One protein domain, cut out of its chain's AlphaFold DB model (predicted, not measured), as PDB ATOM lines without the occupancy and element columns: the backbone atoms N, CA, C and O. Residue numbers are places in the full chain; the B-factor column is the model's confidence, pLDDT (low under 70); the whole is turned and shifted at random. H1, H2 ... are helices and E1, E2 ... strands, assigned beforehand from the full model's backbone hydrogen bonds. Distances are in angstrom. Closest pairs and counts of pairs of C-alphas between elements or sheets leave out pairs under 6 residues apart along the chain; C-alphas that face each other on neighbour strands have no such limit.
ATOM      1  N   THR A 639       8.398 -25.287  46.156       58.53
ATOM      2  CA  THR A 639       8.805 -23.980  46.680       58.53
ATOM      3  C   THR A 639      10.310 -23.735  46.491       58.53
ATOM      4  O   THR A 639      10.716 -22.645  46.079       58.53
ATOM      5  N   ASN A 640      11.126 -24.781  46.620       64.62
ATOM      6  CA  ASN A 640      12.557 -24.790  46.321       64.62
ATOM      7  C   ASN A 640      12.841 -24.460  44.866       64.62
ATOM      8  O   ASN A 640      13.851 -23.832  44.590       64.62
ATOM      9  N   THR A 641      11.971 -24.820  43.920       69.25
ATOM     10  CA  THR A 641      12.196 -24.475  42.508       69.25
ATOM     11  C   THR A 641      12.115 -22.961  42.282       69.25
ATOM     12  O   THR A 641      12.916 -22.403  41.529       69.25
ATOM     13  N   LYS A 642      11.173 -22.269  42.940       72.81
ATOM     14  CA  LYS A 642      11.056 -20.804  42.861       72.81
ATOM     15  C   LYS A 642      12.251 -20.124  43.530       72.81
ATOM     16  O   LYS A 642      12.845 -19.235  42.921       72.81
ATOM     17  N   VAL A 643      12.616 -20.581  44.728       72.69
ATOM     18  CA  VAL A 643      13.792 -20.090  45.464       72.69
ATOM     19  C   VAL A 643      15.066 -20.321  44.646       72.69
ATOM     20  O   VAL A 643      15.813 -19.384  44.415       72.69
ATOM     21  N   MET A 644      15.255 -21.511  44.073       72.81
ATOM     22  CA  MET A 644      16.416 -21.861  43.252       72.81
ATOM     23  C   MET A 644      16.543 -20.979  42.001       72.81
ATOM     24  O   MET A 644      17.631 -20.499  41.697       72.81
ATOM     25  N   ARG A 645      15.442 -20.697  41.288       75.06
ATOM     26  CA  ARG A 645      15.467 -19.752  40.151       75.06
ATOM     27  C   ARG A 645      15.869 -18.343  40.581       75.06
ATOM     28  O   ARG A 645      16.583 -17.661  39.851       75.06
ATOM     29  N   MET A 646      15.381 -17.902  41.737       76.19
ATOM     30  CA  MET A 646      15.699 -16.594  42.301       76.19
ATOM     31  C   MET A 646      17.173 -16.520  42.713       76.19
ATOM     32  O   MET A 646      17.855 -15.580  42.313       76.19
ATOM     33  N   THR A 647      17.686 -17.554  43.384       79.06
ATOM     34  CA  THR A 647      19.108 -17.703  43.714       79.06
ATOM     35  C   THR A 647      19.975 -17.652  42.461       79.06
ATOM     36  O   THR A 647      20.885 -16.838  42.416       79.06
ATOM     37  N   PHE A 648      19.652 -18.403  41.400       80.62
ATOM     38  CA  PHE A 648      20.418 -18.357  40.146       80.62
ATOM     39  C   PHE A 648      20.419 -16.973  39.487       80.62
ATOM     40  O   PHE A 648      21.455 -16.514  39.010       80.62
ATOM     41  N   LYS A 649      19.270 -16.285  39.467       83.06
ATOM     42  CA  LYS A 649      19.172 -14.923  38.916       83.06
ATOM     43  C   LYS A 649      20.061 -13.949  39.692       83.06
ATOM     44  O   LYS A 649      20.649 -13.055  39.086       83.06
ATOM     45  N   TYR A 650      20.127 -14.093  41.013       82.19
ATOM     46  CA  TYR A 650      20.938 -13.233  41.868       82.19
ATOM     47  C   TYR A 650      22.419 -13.584  41.804       82.19
ATOM     48  O   TYR A 650      23.214 -12.670  41.616       82.19
ATOM     49  N   GLN A 651      22.766 -14.873  41.830       82.88
ATOM     50  CA  GLN A 651      24.131 -15.360  41.634       82.88
ATOM     51  C   GLN A 651      24.723 -14.823  40.331       82.88
ATOM     52  O   GLN A 651      25.769 -14.189  40.377       82.88
ATOM     53  N   ALA A 652      24.010 -14.930  39.206       82.38
ATOM     54  CA  ALA A 652      24.497 -14.437  37.914       82.38
ATOM     55  C   ALA A 652      24.807 -12.925  37.903       82.38
ATOM     56  O   ALA A 652      25.724 -12.476  37.216       82.38
ATOM     57  N   LYS A 653      24.047 -12.120  38.659       84.38
ATOM     58  CA  LYS A 653      24.307 -10.677  38.789       84.38
ATOM     59  C   LYS A 653      25.502 -10.406  39.697       84.38
ATOM     60  O   LYS A 653      26.398  -9.662  39.314       84.38
ATOM     61  N   THR A 654      25.541 -11.045  40.864       84.12
ATOM     62  CA  THR A 654      26.638 -10.874  41.822       84.12
ATOM     63  C   THR A 654      27.967 -11.406  41.289       84.12
ATOM     64  O   THR A 654      28.999 -10.801  41.549       84.12
ATOM     65  N   GLU A 655      27.958 -12.491  40.509       82.56
ATOM     66  CA  GLU A 655      29.140 -13.041  39.829       82.56
ATOM     67  C   GLU A 655      29.734 -12.041  38.841       82.56
ATOM     68  O   GLU A 655      30.948 -11.849  38.819       82.56
ATOM     69  N   LYS A 656      28.878 -11.360  38.067       84.00
ATOM     70  CA  LYS A 656      29.310 -10.309  37.144       84.00
ATOM     71  C   LYS A 656      29.971  -9.152  37.898       84.00
ATOM     72  O   LYS A 656      31.094  -8.780  37.570       84.00
ATOM     73  N   ASP A 657      29.311  -8.632  38.934       83.00
ATOM     74  CA  ASP A 657      29.829  -7.508  39.725       83.00
ATOM     75  C   ASP A 657      31.155  -7.849  40.426       83.00
ATOM     76  O   ASP A 657      32.106  -7.063  40.405       83.00
ATOM     77  N   LEU A 658      31.248  -9.040  41.027       82.00
ATOM     78  CA  LEU A 658      32.466  -9.511  41.691       82.00
ATOM     79  C   LEU A 658      33.586  -9.818  40.688       82.00
ATOM     80  O   LEU A 658      34.748  -9.531  40.980       82.00
ATOM     81  N   GLY A 659      33.257 -10.355  39.509       80.06
ATOM     82  CA  GLY A 659      34.208 -10.603  38.423       80.06
ATOM     83  C   GLY A 659      34.836  -9.316  37.887       80.06
ATOM     84  O   GLY A 659      36.057  -9.237  37.734       80.06
ATOM     85  N   GLU A 660      34.039  -8.260  37.696       80.06
ATOM     86  CA  GLU A 660      34.533  -6.939  37.282       80.06
ATOM     87  C   GLU A 660      35.465  -6.320  38.338       80.06
ATOM     88  O   GLU A 660      36.541  -5.814  38.008       80.06
ATOM     89  N   ILE A 661      35.106  -6.416  39.626       79.75
ATOM     90  CA  ILE A 661      35.964  -5.957  40.730       79.75
ATOM     91  C   ILE A 661      37.282  -6.741  40.757       79.75
ATOM     92  O   ILE A 661      38.354  -6.137  40.843       79.75
ATOM     93  N   ALA A 662      37.223  -8.069  40.657       77.88
ATOM     94  CA  ALA A 662      38.402  -8.928  40.695       77.88
ATOM     95  C   ALA A 662      39.331  -8.702  39.493       77.88
ATOM     96  O   ALA A 662      40.548  -8.636  39.670       77.88
ATOM     97  N   THR A 663      38.765  -8.510  38.299       76.31
ATOM     98  CA  THR A 663      39.497  -8.180  37.065       76.31
ATOM     99  C   THR A 663      40.350  -6.928  37.251       76.31
ATOM    100  O   THR A 663      41.553  -6.937  36.988       76.31
ATOM    101  N   ILE A 664      39.760  -5.856  37.782       73.12
ATOM    102  CA  ILE A 664      40.474  -4.589  37.983       73.12
ATOM    103  C   ILE A 664      41.535  -4.719  39.071       73.12
ATOM    104  O   ILE A 664      42.648  -4.229  38.884       73.12
ATOM    105  N   ILE A 665      41.242  -5.405  40.179       76.44
ATOM    106  CA  ILE A 665      42.229  -5.643  41.242       76.44
ATOM    107  C   ILE A 665      43.438  -6.393  40.685       76.44
ATOM    108  O   ILE A 665      44.571  -5.954  40.882       76.44
ATOM    109  N   TYR A 666      43.200  -7.486  39.960       75.44
ATOM    110  CA  TYR A 666      44.261  -8.311  39.395       75.44
ATOM    111  C   TYR A 666      45.111  -7.533  38.387       75.44
ATOM    112  O   TYR A 666      46.341  -7.536  38.485       75.44
ATOM    113  N   ASN A 667      44.471  -6.792  37.477       72.19
ATOM    114  CA  ASN A 667      45.175  -5.964  36.497       72.19
ATOM    115  C   ASN A 667      45.970  -4.838  37.184       72.19
ATOM    116  O   ASN A 667      47.103  -4.555  36.800       72.19
ATOM    117  N   CYS A 668      45.452  -4.248  38.264       67.88
ATOM    118  CA  CYS A 668      46.192  -3.250  39.039       67.88
ATOM    119  C   CYS A 668      47.392  -3.842  39.792       67.88
ATOM    120  O   CYS A 668      48.389  -3.149  39.987       67.88
ATOM    121  N   GLU A 669      47.304  -5.082  40.276       68.38
ATOM    122  CA  GLU A 669      48.370  -5.721  41.058       68.38
ATOM    123  C   GLU A 669      49.487  -6.302  40.192       68.38
ATOM    124  O   GLU A 669      50.651  -6.203  40.576       68.38
ATOM    125  N   TYR A 670      49.145  -6.900  39.048       66.31
ATOM    126  CA  TYR A 670      50.066  -7.747  38.288       66.31
ATOM    127  C   TYR A 670      50.388  -7.241  36.874       66.31
ATOM    128  O   TYR A 670      51.404  -7.665  36.326       66.31
ATOM    129  N   ASN A 671      49.614  -6.303  36.307       61.88
ATOM    130  CA  ASN A 671      49.868  -5.719  34.977       61.88
ATOM    131  C   ASN A 671      50.557  -4.340  35.031       61.88
ATOM    132  O   ASN A 671      50.378  -3.502  34.145       61.88
ATOM    133  N   SER A 672      51.409  -4.088  36.032       49.88
ATOM    134  CA  SER A 672      52.125  -2.809  36.167       49.88
ATOM    135  C   SER A 672      53.027  -2.473  34.959       49.88
ATOM    136  O   SER A 672      53.326  -1.299  34.729       49.88
ATOM    137  N   GLU A 673      53.430  -3.468  34.157       43.44
ATOM    138  CA  GLU A 673      54.387  -3.346  33.039       43.44
ATOM    139  C   GLU A 673      53.786  -3.023  31.657       43.44
ATOM    140  O   GLU A 673      54.525  -2.972  30.676       43.44
ATOM    141  N   GLY A 674      52.479  -2.772  31.530       44.38
ATOM    142  CA  GLY A 674      51.911  -2.351  30.240       44.38
ATOM    143  C   GLY A 674      51.975  -3.417  29.137       44.38
ATOM    144  O   GLY A 674      52.120  -3.076  27.965       44.38
ATOM    145  N   LYS A 675      51.857  -4.703  29.492       44.19
ATOM    146  CA  LYS A 675      51.573  -5.758  28.510       44.19
ATOM    147  C   LYS A 675      50.081  -5.736  28.178       44.19
ATOM    148  O   LYS A 675      49.242  -5.806  29.066       44.19
ATOM    149  N   GLU A 676      49.799  -5.603  26.888       47.03
ATOM    150  CA  GLU A 676      48.552  -5.151  26.251       47.03
ATOM    151  C   GLU A 676      47.317  -6.067  26.376       47.03
ATOM    152  O   GLU A 676      46.365  -5.881  25.625       47.03
ATOM    153  N   ASN A 677      47.263  -7.014  27.315       50.66
ATOM    154  CA  ASN A 677      46.089  -7.877  27.467       50.66
ATOM    155  C   ASN A 677      45.501  -7.743  28.875       50.66
ATOM    156  O   ASN A 677      46.003  -8.339  29.830       50.66
ATOM    157  N   ASP A 678      44.426  -6.960  28.995       59.12
ATOM    158  CA  ASP A 678      43.565  -6.979  30.177       59.12
ATOM    159  C   ASP A 678      42.982  -8.388  30.325       59.12
ATOM    160  O   ASP A 678      42.177  -8.829  29.504       59.12
ATOM    161  N   ILE A 679      43.408  -9.109  31.362       64.31
ATOM    162  CA  ILE A 679      42.911 -10.458  31.640       64.31
ATOM    163  C   ILE A 679      41.521 -10.302  32.243       64.31
ATOM    164  O   ILE A 679      41.384  -9.684  33.300       64.31
ATOM    165  N   LYS A 680      40.489 -10.854  31.597       67.62
ATOM    166  CA  LYS A 680      39.134 -10.862  32.160       67.62
ATOM    167  C   LYS A 680      38.962 -12.053  33.084       67.62
ATOM    168  O   LYS A 680      39.214 -13.198  32.704       67.62
ATOM    169  N   ILE A 681      38.526 -11.766  34.303       73.06
ATOM    170  CA  ILE A 681      38.349 -12.756  35.357       73.06
ATOM    171  C   ILE A 681      36.858 -12.951  35.593       73.06
ATOM    172  O   ILE A 681      36.156 -12.028  36.003       73.06
ATOM    173  N   ASP A 682      36.404 -14.179  35.380       70.75
ATOM    174  CA  ASP A 682      35.046 -14.606  35.679       70.75
ATOM    175  C   ASP A 682      35.015 -15.154  37.115       70.75
ATOM    176  O   ASP A 682      35.752 -16.087  37.460       70.75
ATOM    177  N   CYS A 683      34.169 -14.572  37.968       75.06
ATOM    178  CA  CYS A 683      33.874 -15.131  39.284       75.06
ATOM    179  C   CYS A 683      32.808 -16.220  39.132       75.06
ATOM    180  O   CYS A 683      31.784 -15.994  38.492       75.06
ATOM    181  N   VAL A 684      33.056 -17.391  39.713       75.81
ATOM    182  CA  VAL A 684      32.116 -18.511  39.753       75.81
ATOM    183  C   VAL A 684      31.756 -18.753  41.212       75.81
ATOM    184  O   VAL A 684      32.618 -19.125  42.018       75.81
ATOM    185  N   LEU A 685      30.490 -18.519  41.549       76.81
ATOM    186  CA  LEU A 685      29.930 -18.880  42.843       76.81
ATOM    187  C   LEU A 685      29.443 -20.335  42.796       76.81
ATOM    188  O   LEU A 685      29.036 -20.839  41.745       76.81
ATOM    189  N   PRO A 686      29.466 -21.050  43.931       70.62
ATOM    190  CA  PRO A 686      28.934 -22.398  43.991       70.62
ATOM    191  C   PRO A 686      27.423 -22.371  43.742       70.62
ATOM    192  O   PRO A 686      26.640 -21.829  44.528       70.62
ATOM    193  N   SER A 687      26.997 -22.987  42.642       67.56
ATOM    194  CA  SER A 687      25.581 -23.244  42.390       67.56
ATOM    195  C   SER A 687      25.022 -24.242  43.413       67.56
ATOM    196  O   SER A 687      25.757 -25.151  43.805       67.56
ATOM    197  N   PRO A 688      23.730 -24.164  43.779       65.50
ATOM    198  CA  PRO A 688      23.087 -25.173  44.617       65.50
ATOM    199  C   PRO A 688      22.904 -26.501  43.851       65.50
ATOM    200  O   PRO A 688      21.864 -26.758  43.233       65.50
ATOM    201  N   ILE A 689      23.941 -27.340  43.839       62.75
ATOM    202  CA  ILE A 689      23.978 -28.641  43.164       62.75
ATOM    203  C   ILE A 689      23.053 -29.653  43.852       62.75
ATOM    204  O   ILE A 689      22.349 -30.384  43.159       62.75
ATOM    205  N   THR A 690      22.994 -29.694  45.183       61.88
ATOM    206  CA  THR A 690      22.211 -30.685  45.943       61.88
ATOM    207  C   THR A 690      20.718 -30.517  45.679       61.88
ATOM    208  O   THR A 690      20.003 -31.484  45.404       61.88
ATOM    209  N   LEU A 691      20.243 -29.270  45.704       60.97
ATOM    210  CA  LEU A 691      18.852 -28.943  45.389       60.97
ATOM    211  C   LEU A 691      18.536 -29.225  43.919       60.97
ATOM    212  O   LEU A 691      17.476 -29.779  43.619       60.97
ATOM    213  N   ASN A 692      19.453 -28.898  43.007       63.47
ATOM    214  CA  ASN A 692      19.265 -29.170  41.587       63.47
ATOM    215  C   ASN A 692      19.213 -30.679  41.295       63.47
ATOM    216  O   ASN A 692      18.300 -31.132  40.613       63.47
ATOM    217  N   ILE A 693      20.125 -31.474  41.862       66.50
ATOM    218  CA  ILE A 693      20.158 -32.935  41.698       66.50
ATOM    219  C   ILE A 693      18.891 -33.575  42.266       66.50
ATOM    220  O   ILE A 693      18.280 -34.398  41.592       66.50
ATOM    221  N   ASN A 694      18.454 -33.185  43.467       67.44
ATOM    222  CA  ASN A 694      17.228 -33.729  44.056       67.44
ATOM    223  C   ASN A 694      15.989 -33.402  43.209       67.44
ATOM    224  O   ASN A 694      15.180 -34.290  42.937       67.44
ATOM    225  N   ASN A 695      15.872 -32.161  42.726       66.56
ATOM    226  CA  ASN A 695      14.785 -31.762  41.831       66.56
ATOM    227  C   ASN A 695      14.851 -32.508  40.487       66.56
ATOM    228  O   ASN A 695      13.832 -32.993  40.000       66.56
ATOM    229  N   LEU A 696      16.040 -32.636  39.890       69.62
ATOM    230  CA  LEU A 696      16.238 -33.340  38.622       69.62
ATOM    231  C   LEU A 696      15.957 -34.837  38.741       69.62
ATOM    232  O   LEU A 696      15.332 -35.387  37.839       69.62
ATOM    233  N   ASN A 697      16.355 -35.486  39.835       74.38
ATOM    234  CA  ASN A 697      16.072 -36.902  40.075       74.38
ATOM    235  C   ASN A 697      14.563 -37.161  40.140       74.38
ATOM    236  O   ASN A 697      14.073 -38.094  39.508       74.38
ATOM    237  N   GLN A 698      13.808 -36.294  40.815       71.88
ATOM    238  CA  GLN A 698      12.350 -36.410  40.870       71.88
ATOM    239  C   GLN A 698      11.683 -36.094  39.528       71.88
ATOM    240  O   GLN A 698      10.775 -36.808  39.109       71.88
ATOM    241  N   ILE A 699      12.141 -35.061  38.812       73.88
ATOM    242  CA  ILE A 699      11.658 -34.776  37.451       73.88
ATOM    243  C   ILE A 699      11.946 -35.970  36.538       73.88
ATOM    244  O   ILE A 699      11.090 -36.347  35.746       73.88
ATOM    245  N   MET A 700      13.119 -36.591  36.659       76.12
ATOM    246  CA  MET A 700      13.489 -37.777  35.895       76.12
ATOM    247  C   MET A 700      12.587 -38.964  36.238       76.12
ATOM    248  O   MET A 700      12.142 -39.657  35.328       76.12
ATOM    249  N   GLU A 701      12.257 -39.168  37.511       81.00
ATOM    250  CA  GLU A 701      11.314 -40.199  37.945       81.00
ATOM    251  C   GLU A 701       9.905 -39.957  37.382       81.00
ATOM    252  O   GLU A 701       9.330 -40.859  36.775       81.00
ATOM    253  N   ILE A 702       9.387 -38.727  37.464       81.62
ATOM    254  CA  ILE A 702       8.081 -38.349  36.893       81.62
ATOM    255  C   ILE A 702       8.082 -38.508  35.369       81.62
ATOM    256  O   ILE A 702       7.130 -39.038  34.798       81.62
ATOM    257  N   VAL A 703       9.140 -38.059  34.688       79.44
ATOM    258  CA  VAL A 703       9.272 -38.181  33.230       79.44
ATOM    259  C   VAL A 703       9.365 -39.647  32.823       79.44
ATOM    260  O   VAL A 703       8.751 -40.014  31.825       79.44
ATOM    261  N   ASN A 704      10.058 -40.492  33.589       81.06
ATOM    262  CA  ASN A 704      10.110 -41.934  33.350       81.06
ATOM    263  C   ASN A 704       8.744 -42.595  33.581       81.06
ATOM    264  O   ASN A 704       8.289 -43.331  32.712       81.06
ATOM    265  N   GLN A 705       8.032 -42.263  34.661       83.00
ATOM    266  CA  GLN A 705       6.674 -42.765  34.919       83.00
ATOM    267  C   GLN A 705       5.678 -42.321  33.833       83.00
ATOM    268  O   GLN A 705       4.844 -43.107  33.375       83.00
ATOM    269  N   GLN A 706       5.779 -41.074  33.360       80.62
ATOM    270  CA  GLN A 706       4.994 -40.590  32.222       80.62
ATOM    271  C   GLN A 706       5.389 -41.292  30.922       80.62
ATOM    272  O   GLN A 706       4.511 -41.663  30.151       80.62
ATOM    273  N   ALA A 707       6.686 -41.492  30.671       79.19
ATOM    274  CA  ALA A 707       7.174 -42.218  29.503       79.19
ATOM    275  C   ALA A 707       6.664 -43.662  29.506       79.19
ATOM    276  O   ALA A 707       6.250 -44.163  28.463       79.19
ATOM    277  N   ASP A 708       6.639 -44.308  30.671       80.62
ATOM    278  CA  ASP A 708       6.087 -45.643  30.865       80.62
ATOM    279  C   ASP A 708       4.590 -45.662  30.554       80.62
ATOM    280  O   ASP A 708       4.162 -46.442  29.701       80.62
ATOM    281  N   THR A 709       3.825 -44.739  31.136       81.31
ATOM    282  CA  THR A 709       2.375 -44.615  30.915       81.31
ATOM    283  C   THR A 709       2.043 -44.337  29.444       81.31
ATOM    284  O   THR A 709       1.212 -45.019  28.849       81.31
ATOM    285  N   PHE A 710       2.732 -43.384  28.810       77.88
ATOM    286  CA  PHE A 710       2.519 -43.063  27.397       77.88
ATOM    287  C   PHE A 710       3.002 -44.174  26.465       77.88
ATOM    288  O   PHE A 710       2.372 -44.418  25.444       77.88
ATOM    289  N   SER A 711       4.077 -44.888  26.810       76.38
ATOM    290  CA  SER A 711       4.533 -46.035  26.017       76.38
ATOM    291  C   SER A 711       3.537 -47.196  26.041       76.38
ATOM    292  O   SER A 711       3.421 -47.907  25.046       76.38
ATOM    293  N   GLN A 712       2.820 -47.378  27.154       78.00
ATOM    294  CA  GLN A 712       1.760 -48.378  27.287       78.00
ATOM    295  C   GLN A 712       0.487 -47.953  26.544       78.00
ATOM    296  O   GLN A 712      -0.178 -48.802  25.960       78.00
ATOM    297  N   LEU A 713       0.177 -46.653  26.521       77.69
ATOM    298  CA  LEU A 713      -0.994 -46.108  25.828       77.69
ATOM    299  C   LEU A 713      -0.833 -46.088  24.299       77.69
ATOM    300  O   LEU A 713      -1.768 -46.440  23.588       77.69
ATOM    301  N   GLU A 714       0.341 -45.704  23.793       72.81
ATOM    302  CA  GLU A 714       0.631 -45.631  22.348       72.81
ATOM    303  C   GLU A 714       0.926 -47.004  21.724       72.81
ATOM    304  O   GLU A 714       0.674 -47.222  20.540       72.81
ATOM    305  N   TYR A 715       1.439 -47.956  22.513       74.31
ATOM    306  CA  TYR A 715       1.687 -49.333  22.074       74.31
ATOM    307  C   TYR A 715       0.937 -50.334  22.969       74.31
ATOM    308  O   TYR A 715       1.584 -51.016  23.773       74.31
ATOM    309  N   PRO A 716      -0.400 -50.437  22.851       66.31
ATOM    310  CA  PRO A 716      -1.228 -51.269  23.728       66.31
ATOM    311  C   PRO A 716      -1.149 -52.775  23.420       66.31
ATOM    312  O   PRO A 716      -1.406 -53.583  24.307       66.31
ATOM    313  N   ASP A 717      -0.764 -53.171  22.202       65.62
ATOM    314  CA  ASP A 717      -0.787 -54.578  21.780       65.62
ATOM    315  C   ASP A 717       0.401 -55.386  22.343       65.62
ATOM    316  O   ASP A 717       1.555 -54.987  22.222       65.62
ATOM    317  N   GLU A 718       0.140 -56.547  22.952       62.16
ATOM    318  CA  GLU A 718       1.170 -57.418  23.560       62.16
ATOM    319  C   GLU A 718       1.613 -58.590  22.661       62.16
ATOM    320  O   GLU A 718       2.484 -59.368  23.041       62.16
ATOM    321  N   ASN A 719       1.046 -58.715  21.456       60.78
ATOM    322  CA  ASN A 719       1.183 -59.912  20.612       60.78
ATOM    323  C   ASN A 719       2.371 -59.900  19.623       60.78
ATOM    324  O   ASN A 719       2.507 -60.834  18.839       60.78
ATOM    325  N   ASP A 720       3.219 -58.867  19.623       60.69
ATOM    326  CA  ASP A 720       4.276 -58.661  18.617       60.69
ATOM    327  C   ASP A 720       5.660 -58.599  19.309       60.69
ATOM    328  O   ASP A 720       5.900 -57.736  20.160       60.69
ATOM    329  N   GLU A 721       6.595 -59.496  18.958       62.81
ATOM    330  CA  GLU A 721       7.894 -59.682  19.656       62.81
ATOM    331  C   GLU A 721       8.767 -58.410  19.705       62.81
ATOM    332  O   GLU A 721       9.591 -58.233  20.602       62.81
ATOM    333  N   ASN A 722       8.550 -57.477  18.772       64.31
ATOM    334  CA  ASN A 722       9.307 -56.228  18.655       64.31
ATOM    335  C   ASN A 722       8.693 -55.038  19.417       64.31
ATOM    336  O   ASN A 722       9.272 -53.945  19.411       64.31
ATOM    337  N   ILE A 723       7.531 -55.191  20.060       66.56
ATOM    338  CA  ILE A 723       6.865 -54.079  20.762       66.56
ATOM    339  C   ILE A 723       7.626 -53.663  22.020       66.56
ATOM    340  O   ILE A 723       7.692 -52.474  22.320       66.56
ATOM    341  N   THR A 724       8.296 -54.587  22.705       65.56
ATOM    342  CA  THR A 724       9.184 -54.262  23.836       65.56
ATOM    343  C   THR A 724      10.332 -53.344  23.407       65.56
ATOM    344  O   THR A 724      10.628 -52.352  24.076       65.56
ATOM    345  N   LEU A 725      10.919 -53.603  22.235       70.31
ATOM    346  CA  LEU A 725      11.968 -52.772  21.645       70.31
ATOM    347  C   LEU A 725      11.425 -51.403  21.199       70.31
ATOM    348  O   LEU A 725      12.045 -50.377  21.481       70.31
ATOM    349  N   LYS A 726      10.236 -51.356  20.580       69.19
ATOM    350  CA  LYS A 726       9.559 -50.098  20.196       69.19
ATOM    351  C   LYS A 726       9.180 -49.247  21.414       69.19
ATOM    352  O   LYS A 726       9.437 -48.044  21.402       69.19
ATOM    353  N   ARG A 727       8.668 -49.862  22.489       73.56
ATOM    354  CA  ARG A 727       8.385 -49.200  23.776       73.56
ATOM    355  C   ARG A 727       9.663 -48.606  24.368       73.56
ATOM    356  O   ARG A 727       9.661 -47.440  24.745       73.56
ATOM    357  N   ASN A 728      10.771 -49.345  24.376       71.00
ATOM    358  CA  ASN A 728      12.044 -48.851  24.913       71.00
ATOM    359  C   ASN A 728      12.651 -47.706  24.080       71.00
ATOM    360  O   ASN A 728      13.154 -46.736  24.648       71.00
ATOM    361  N   ILE A 729      12.553 -47.762  22.748       75.69
ATOM    362  CA  ILE A 729      12.996 -46.667  21.864       75.69
ATOM    363  C   ILE A 729      12.120 -45.422  22.054       75.69
ATOM    364  O   ILE A 729      12.639 -44.304  22.103       75.69
ATOM    365  N   TYR A 730      10.803 -45.599  22.183       76.88
ATOM    366  CA  TYR A 730       9.874 -44.503  22.454       76.88
ATOM    367  C   TYR A 730      10.164 -43.850  23.807       76.88
ATOM    368  O   TYR A 730      10.323 -42.631  23.863       76.88
ATOM    369  N   LYS A 731      10.348 -44.651  24.866       76.94
ATOM    370  CA  LYS A 731      10.770 -44.168  26.188       76.94
ATOM    371  C   LYS A 731      12.059 -43.357  26.093       76.94
ATOM    372  O   LYS A 731      12.079 -42.214  26.532       76.94
ATOM    373  N   GLN A 732      13.102 -43.874  25.437       73.19
ATOM    374  CA  GLN A 732      14.361 -43.137  25.276       73.19
ATOM    375  C   GLN A 732      14.189 -41.804  24.538       73.19
ATOM    376  O   GLN A 732      14.763 -40.799  24.957       73.19
ATOM    377  N   LYS A 733      13.419 -41.765  23.445       73.81
ATOM    378  CA  LYS A 733      13.194 -40.522  22.687       73.81
ATOM    379  C   LYS A 733      12.351 -39.517  23.465       73.81
ATOM    380  O   LYS A 733      12.682 -38.334  23.464       73.81
ATOM    381  N   TYR A 734      11.306 -39.977  24.146       76.50
ATOM    382  CA  TYR A 734      10.430 -39.132  24.952       76.50
ATOM    383  C   TYR A 734      11.170 -38.545  26.160       76.50
ATOM    384  O   TYR A 734      11.122 -37.335  26.381       76.50
ATOM    385  N   VAL A 735      11.931 -39.378  26.878       75.94
ATOM    386  CA  VAL A 735      12.776 -38.956  28.004       75.94
ATOM    387  C   VAL A 735      13.813 -37.937  27.536       75.94
ATOM    388  O   VAL A 735      13.912 -36.870  28.132       75.94
ATOM    389  N   LYS A 736      14.517 -38.188  26.422       71.12
ATOM    390  CA  LYS A 736      15.461 -37.209  25.852       71.12
ATOM    391  C   LYS A 736      14.778 -35.891  25.494       71.12
ATOM    392  O   LYS A 736      15.282 -34.838  25.867       71.12
ATOM    393  N   TYR A 737      13.631 -35.936  24.818       72.88
ATOM    394  CA  TYR A 737      12.893 -34.739  24.413       72.88
ATOM    395  C   TYR A 737      12.439 -33.894  25.614       72.88
ATOM    396  O   TYR A 737      12.656 -32.685  25.638       72.88
ATOM    397  N   LYS A 738      11.858 -34.523  26.644       69.94
ATOM    398  CA  LYS A 738      11.383 -33.817  27.843       69.94
ATOM    399  C   LYS A 738      12.525 -33.343  28.742       69.94
ATOM    400  O   LYS A 738      12.491 -32.198  29.184       69.94
ATOM    401  N   LEU A 739      13.562 -34.156  28.956       68.94
ATOM    402  CA  LEU A 739      14.734 -33.750  29.743       68.94
ATOM    403  C   LEU A 739      15.542 -32.639  29.069       68.94
ATOM    404  O   LEU A 739      16.129 -31.824  29.773       68.94
ATOM    405  N   GLY A 740      15.508 -32.528  27.738       62.00
ATOM    406  CA  GLY A 740      16.156 -31.424  27.025       62.00
ATOM    407  C   GLY A 740      15.592 -30.037  27.333       62.00
ATOM    408  O   GLY A 740      16.227 -29.037  27.024       62.00
ATOM    409  N   THR A 741      14.421 -29.965  27.974       62.78
ATOM    410  CA  THR A 741      13.853 -28.702  28.477       62.78
ATOM    411  C   THR A 741      14.444 -28.300  29.836       62.78
ATOM    412  O   THR A 741      14.434 -27.124  30.186       62.78
ATOM    413  N   TYR A 742      14.969 -29.264  30.602       58.19
ATOM    414  CA  TYR A 742      15.479 -29.060  31.963       58.19
ATOM    415  C   TYR A 742      17.010 -29.091  32.046       58.19
ATOM    416  O   TYR A 742      17.579 -28.485  32.949       58.19
ATOM    417  N   VAL A 743      17.679 -29.762  31.106       62.25
ATOM    418  CA  VAL A 743      19.141 -29.857  31.019       62.25
ATOM    419  C   VAL A 743      19.576 -29.488  29.605       62.25
ATOM    420  O   VAL A 743      18.978 -29.938  28.626       62.25
ATOM    421  N   LYS A 744      20.635 -28.683  29.478       58.72
ATOM    422  CA  LYS A 744      21.214 -28.343  28.173       58.72
ATOM    423  C   LYS A 744      21.777 -29.611  27.521       58.72
ATOM    424  O   LYS A 744      22.839 -30.092  27.904       58.72
ATOM    425  N   GLN A 745      21.081 -30.139  26.514       56.34
ATOM    426  CA  GLN A 745      21.494 -31.365  25.811       56.34
ATOM    427  C   GLN A 745      22.899 -31.264  25.212       56.34
ATOM    428  O   GLN A 745      23.642 -32.236  25.245       56.34
ATOM    429  N   ASN A 746      23.295 -30.070  24.765       58.22
ATOM    430  CA  ASN A 746      24.618 -29.832  24.196       58.22
ATOM    431  C   ASN A 746      25.753 -30.159  25.182       58.22
ATOM    432  O   ASN A 746      26.767 -30.706  24.772       58.22
ATOM    433  N   GLU A 747      25.588 -29.861  26.474       57.03
ATOM    434  CA  GLU A 747      26.611 -30.155  27.487       57.03
ATOM    435  C   GLU A 747      26.680 -31.663  27.774       57.03
ATOM    436  O   GLU A 747      27.770 -32.219  27.867       57.03
ATOM    437  N   LEU A 748      25.537 -32.357  27.814       61.66
ATOM    438  CA  LEU A 748      25.495 -33.815  27.974       61.66
ATOM    439  C   LEU A 748      26.085 -34.560  26.773       61.66
ATOM    440  O   LEU A 748      26.762 -35.569  26.958       61.66
ATOM    441  N   ASP A 749      25.852 -34.072  25.556       62.50
ATOM    442  CA  ASP A 749      26.413 -34.666  24.343       62.50
ATOM    443  C   ASP A 749      27.928 -34.428  24.251       62.50
ATOM    444  O   ASP A 749      28.655 -35.329  23.834       62.50
ATOM    445  N   ILE A 750      28.425 -33.270  24.706       63.31
ATOM    446  CA  ILE A 750      29.867 -32.997  24.829       63.31
ATOM    447  C   ILE A 750      30.501 -33.898  25.891       63.31
ATOM    448  O   ILE A 750      31.527 -34.512  25.616       63.31
ATOM    449  N   ILE A 751      29.888 -34.029  27.073       65.25
ATOM    450  CA  ILE A 751      30.383 -34.907  28.145       65.25
ATOM    451  C   ILE A 751      30.377 -36.363  27.684       65.25
ATOM    452  O   ILE A 751      31.340 -37.086  27.917       65.25
ATOM    453  N   LYS A 752      29.324 -36.797  26.986       68.56
ATOM    454  CA  LYS A 752      29.272 -38.137  26.406       68.56
ATOM    455  C   LYS A 752      30.366 -38.328  25.357       68.56
ATOM    456  O   LYS A 752      31.046 -39.342  25.390       68.56
ATOM    457  N   ALA A 753      30.572 -37.356  24.469       68.44
ATOM    458  CA  ALA A 753      31.630 -37.419  23.465       68.44
ATOM    459  C   ALA A 753      33.035 -37.426  24.093       68.44
ATOM    460  O   ALA A 753      33.907 -38.132  23.596       68.44
ATOM    461  N   GLN A 754      33.253 -36.688  25.185       67.50
ATOM    462  CA  GLN A 754      34.499 -36.703  25.957       67.50
ATOM    463  C   GLN A 754      34.699 -38.033  26.684       67.50
ATOM    464  O   GLN A 754      35.773 -38.610  26.591       67.50
ATOM    465  N   ALA A 755      33.663 -38.571  27.328       67.75
ATOM    466  CA  ALA A 755      33.719 -39.882  27.969       67.75
ATOM    467  C   ALA A 755      33.969 -41.004  26.948       67.75
ATOM    468  O   ALA A 755      34.788 -41.888  27.192       67.75
ATOM    469  N   ASP A 756      33.319 -40.943  25.783       76.12
ATOM    470  CA  ASP A 756      33.551 -41.864  24.668       76.12
ATOM    471  C   ASP A 756      34.979 -41.689  24.111       76.12
ATOM    472  O   ASP A 756      35.639 -42.671  23.773       76.12
ATOM    473  N   PHE A 757      35.501 -40.460  24.039       73.62
ATOM    474  CA  PHE A 757      36.883 -40.181  23.636       73.62
ATOM    475  C   PHE A 757      37.904 -40.741  24.637       73.62
ATOM    476  O   PHE A 757      38.825 -41.441  24.217       73.62
ATOM    477  N   ASP A 758      37.717 -40.514  25.937       71.06
ATOM    478  CA  ASP A 758      38.585 -41.015  27.010       71.06
ATOM    479  C   ASP A 758      38.552 -42.545  27.091       71.06
ATOM    480  O   ASP A 758      39.594 -43.192  27.227       71.06
ATOM    481  N   PHE A 759      37.372 -43.145  26.917       74.94
ATOM    482  CA  PHE A 759      37.210 -44.594  26.813       74.94
ATOM    483  C   PHE A 759      37.962 -45.163  25.601       74.94
ATOM    484  O   PHE A 759      38.699 -46.143  25.725       74.94
ATOM    485  N   ASN A 760      37.860 -44.513  24.437       74.25
ATOM    486  CA  ASN A 760      38.615 -44.892  23.239       74.25
ATOM    487  C   ASN A 760      40.132 -44.674  23.402       74.25
ATOM    488  O   ASN A 760      40.927 -45.413  22.819       74.25
ATOM    489  N   MET A 761      40.556 -43.694  24.206       66.25
ATOM    490  CA  MET A 761      41.966 -43.450  24.523       66.25
ATOM    491  C   MET A 761      42.543 -44.547  25.430       66.25
ATOM    492  O   MET A 761      43.681 -44.967  25.225       66.25
ATOM    493  N   GLN A 762      41.748 -45.059  26.373       66.44
ATOM    494  CA  GLN A 762      42.112 -46.187  27.239       66.44
ATOM    495  C   GLN A 762      42.118 -47.540  26.505       66.44
ATOM    496  O   GLN A 762      42.824 -48.452  26.932       66.44
TER     497      GLN A 762
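Overview. This is residues 639 to 762 of the 776 residues of an uncharacterized protein of Lachnospiraceae bacterium (UniProt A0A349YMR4). Three arms make a flat, open shape: long H1 with the E1 stretch folded back along it, the hairpin of H2 and H3, and H4, whose residues 749 to 762 stick out. The 124 printed residues, mostly helix by class, run H1, E1, H2, H3, H4. The whole is extended, radius of gyration of the C-alphas 22.9 A, spanning 78 by 44 by 20 A.

Arrangement. H1, residues 639 to 670, and E1, residues 681 to 684, come closest at C-alphas 659 and 683, 4.6 A apart; E1 pairs with no named strand. H1 only just touches H2, residues 689 to 714, with 3 pairs of C-alphas within 8 A, through its residues 640 to 644 alone; the closest C-alphas, 640 and 691, are 7.6 A apart. H2 and H3, residues 723 to 739, form a helical hairpin at a steep tilt of 38 degrees, opposite ways; their closest C-alphas, 707 and 731, are 5.3 A apart. H4, residues 745 to 762, touches no helix. O i to N i+4 pairs are within hydrogen-bond range throughout H2, H3 and H4, and 27 of 28 in H1.

Along the chain. From first to last C-alpha, H1 measures 45.1 A from (8.805, -23.980, 46.680), E1 9.6 A, H2 35.6 A, H3 23.6 A, and H4 25.4 A to (42.112, -46.187, 27.239).

Size, cuts and confidence. The printed part has no cut and no long link. Mean pLDDT of the printed part is 70.4; 56 residues are under 70, among them 738 to 755.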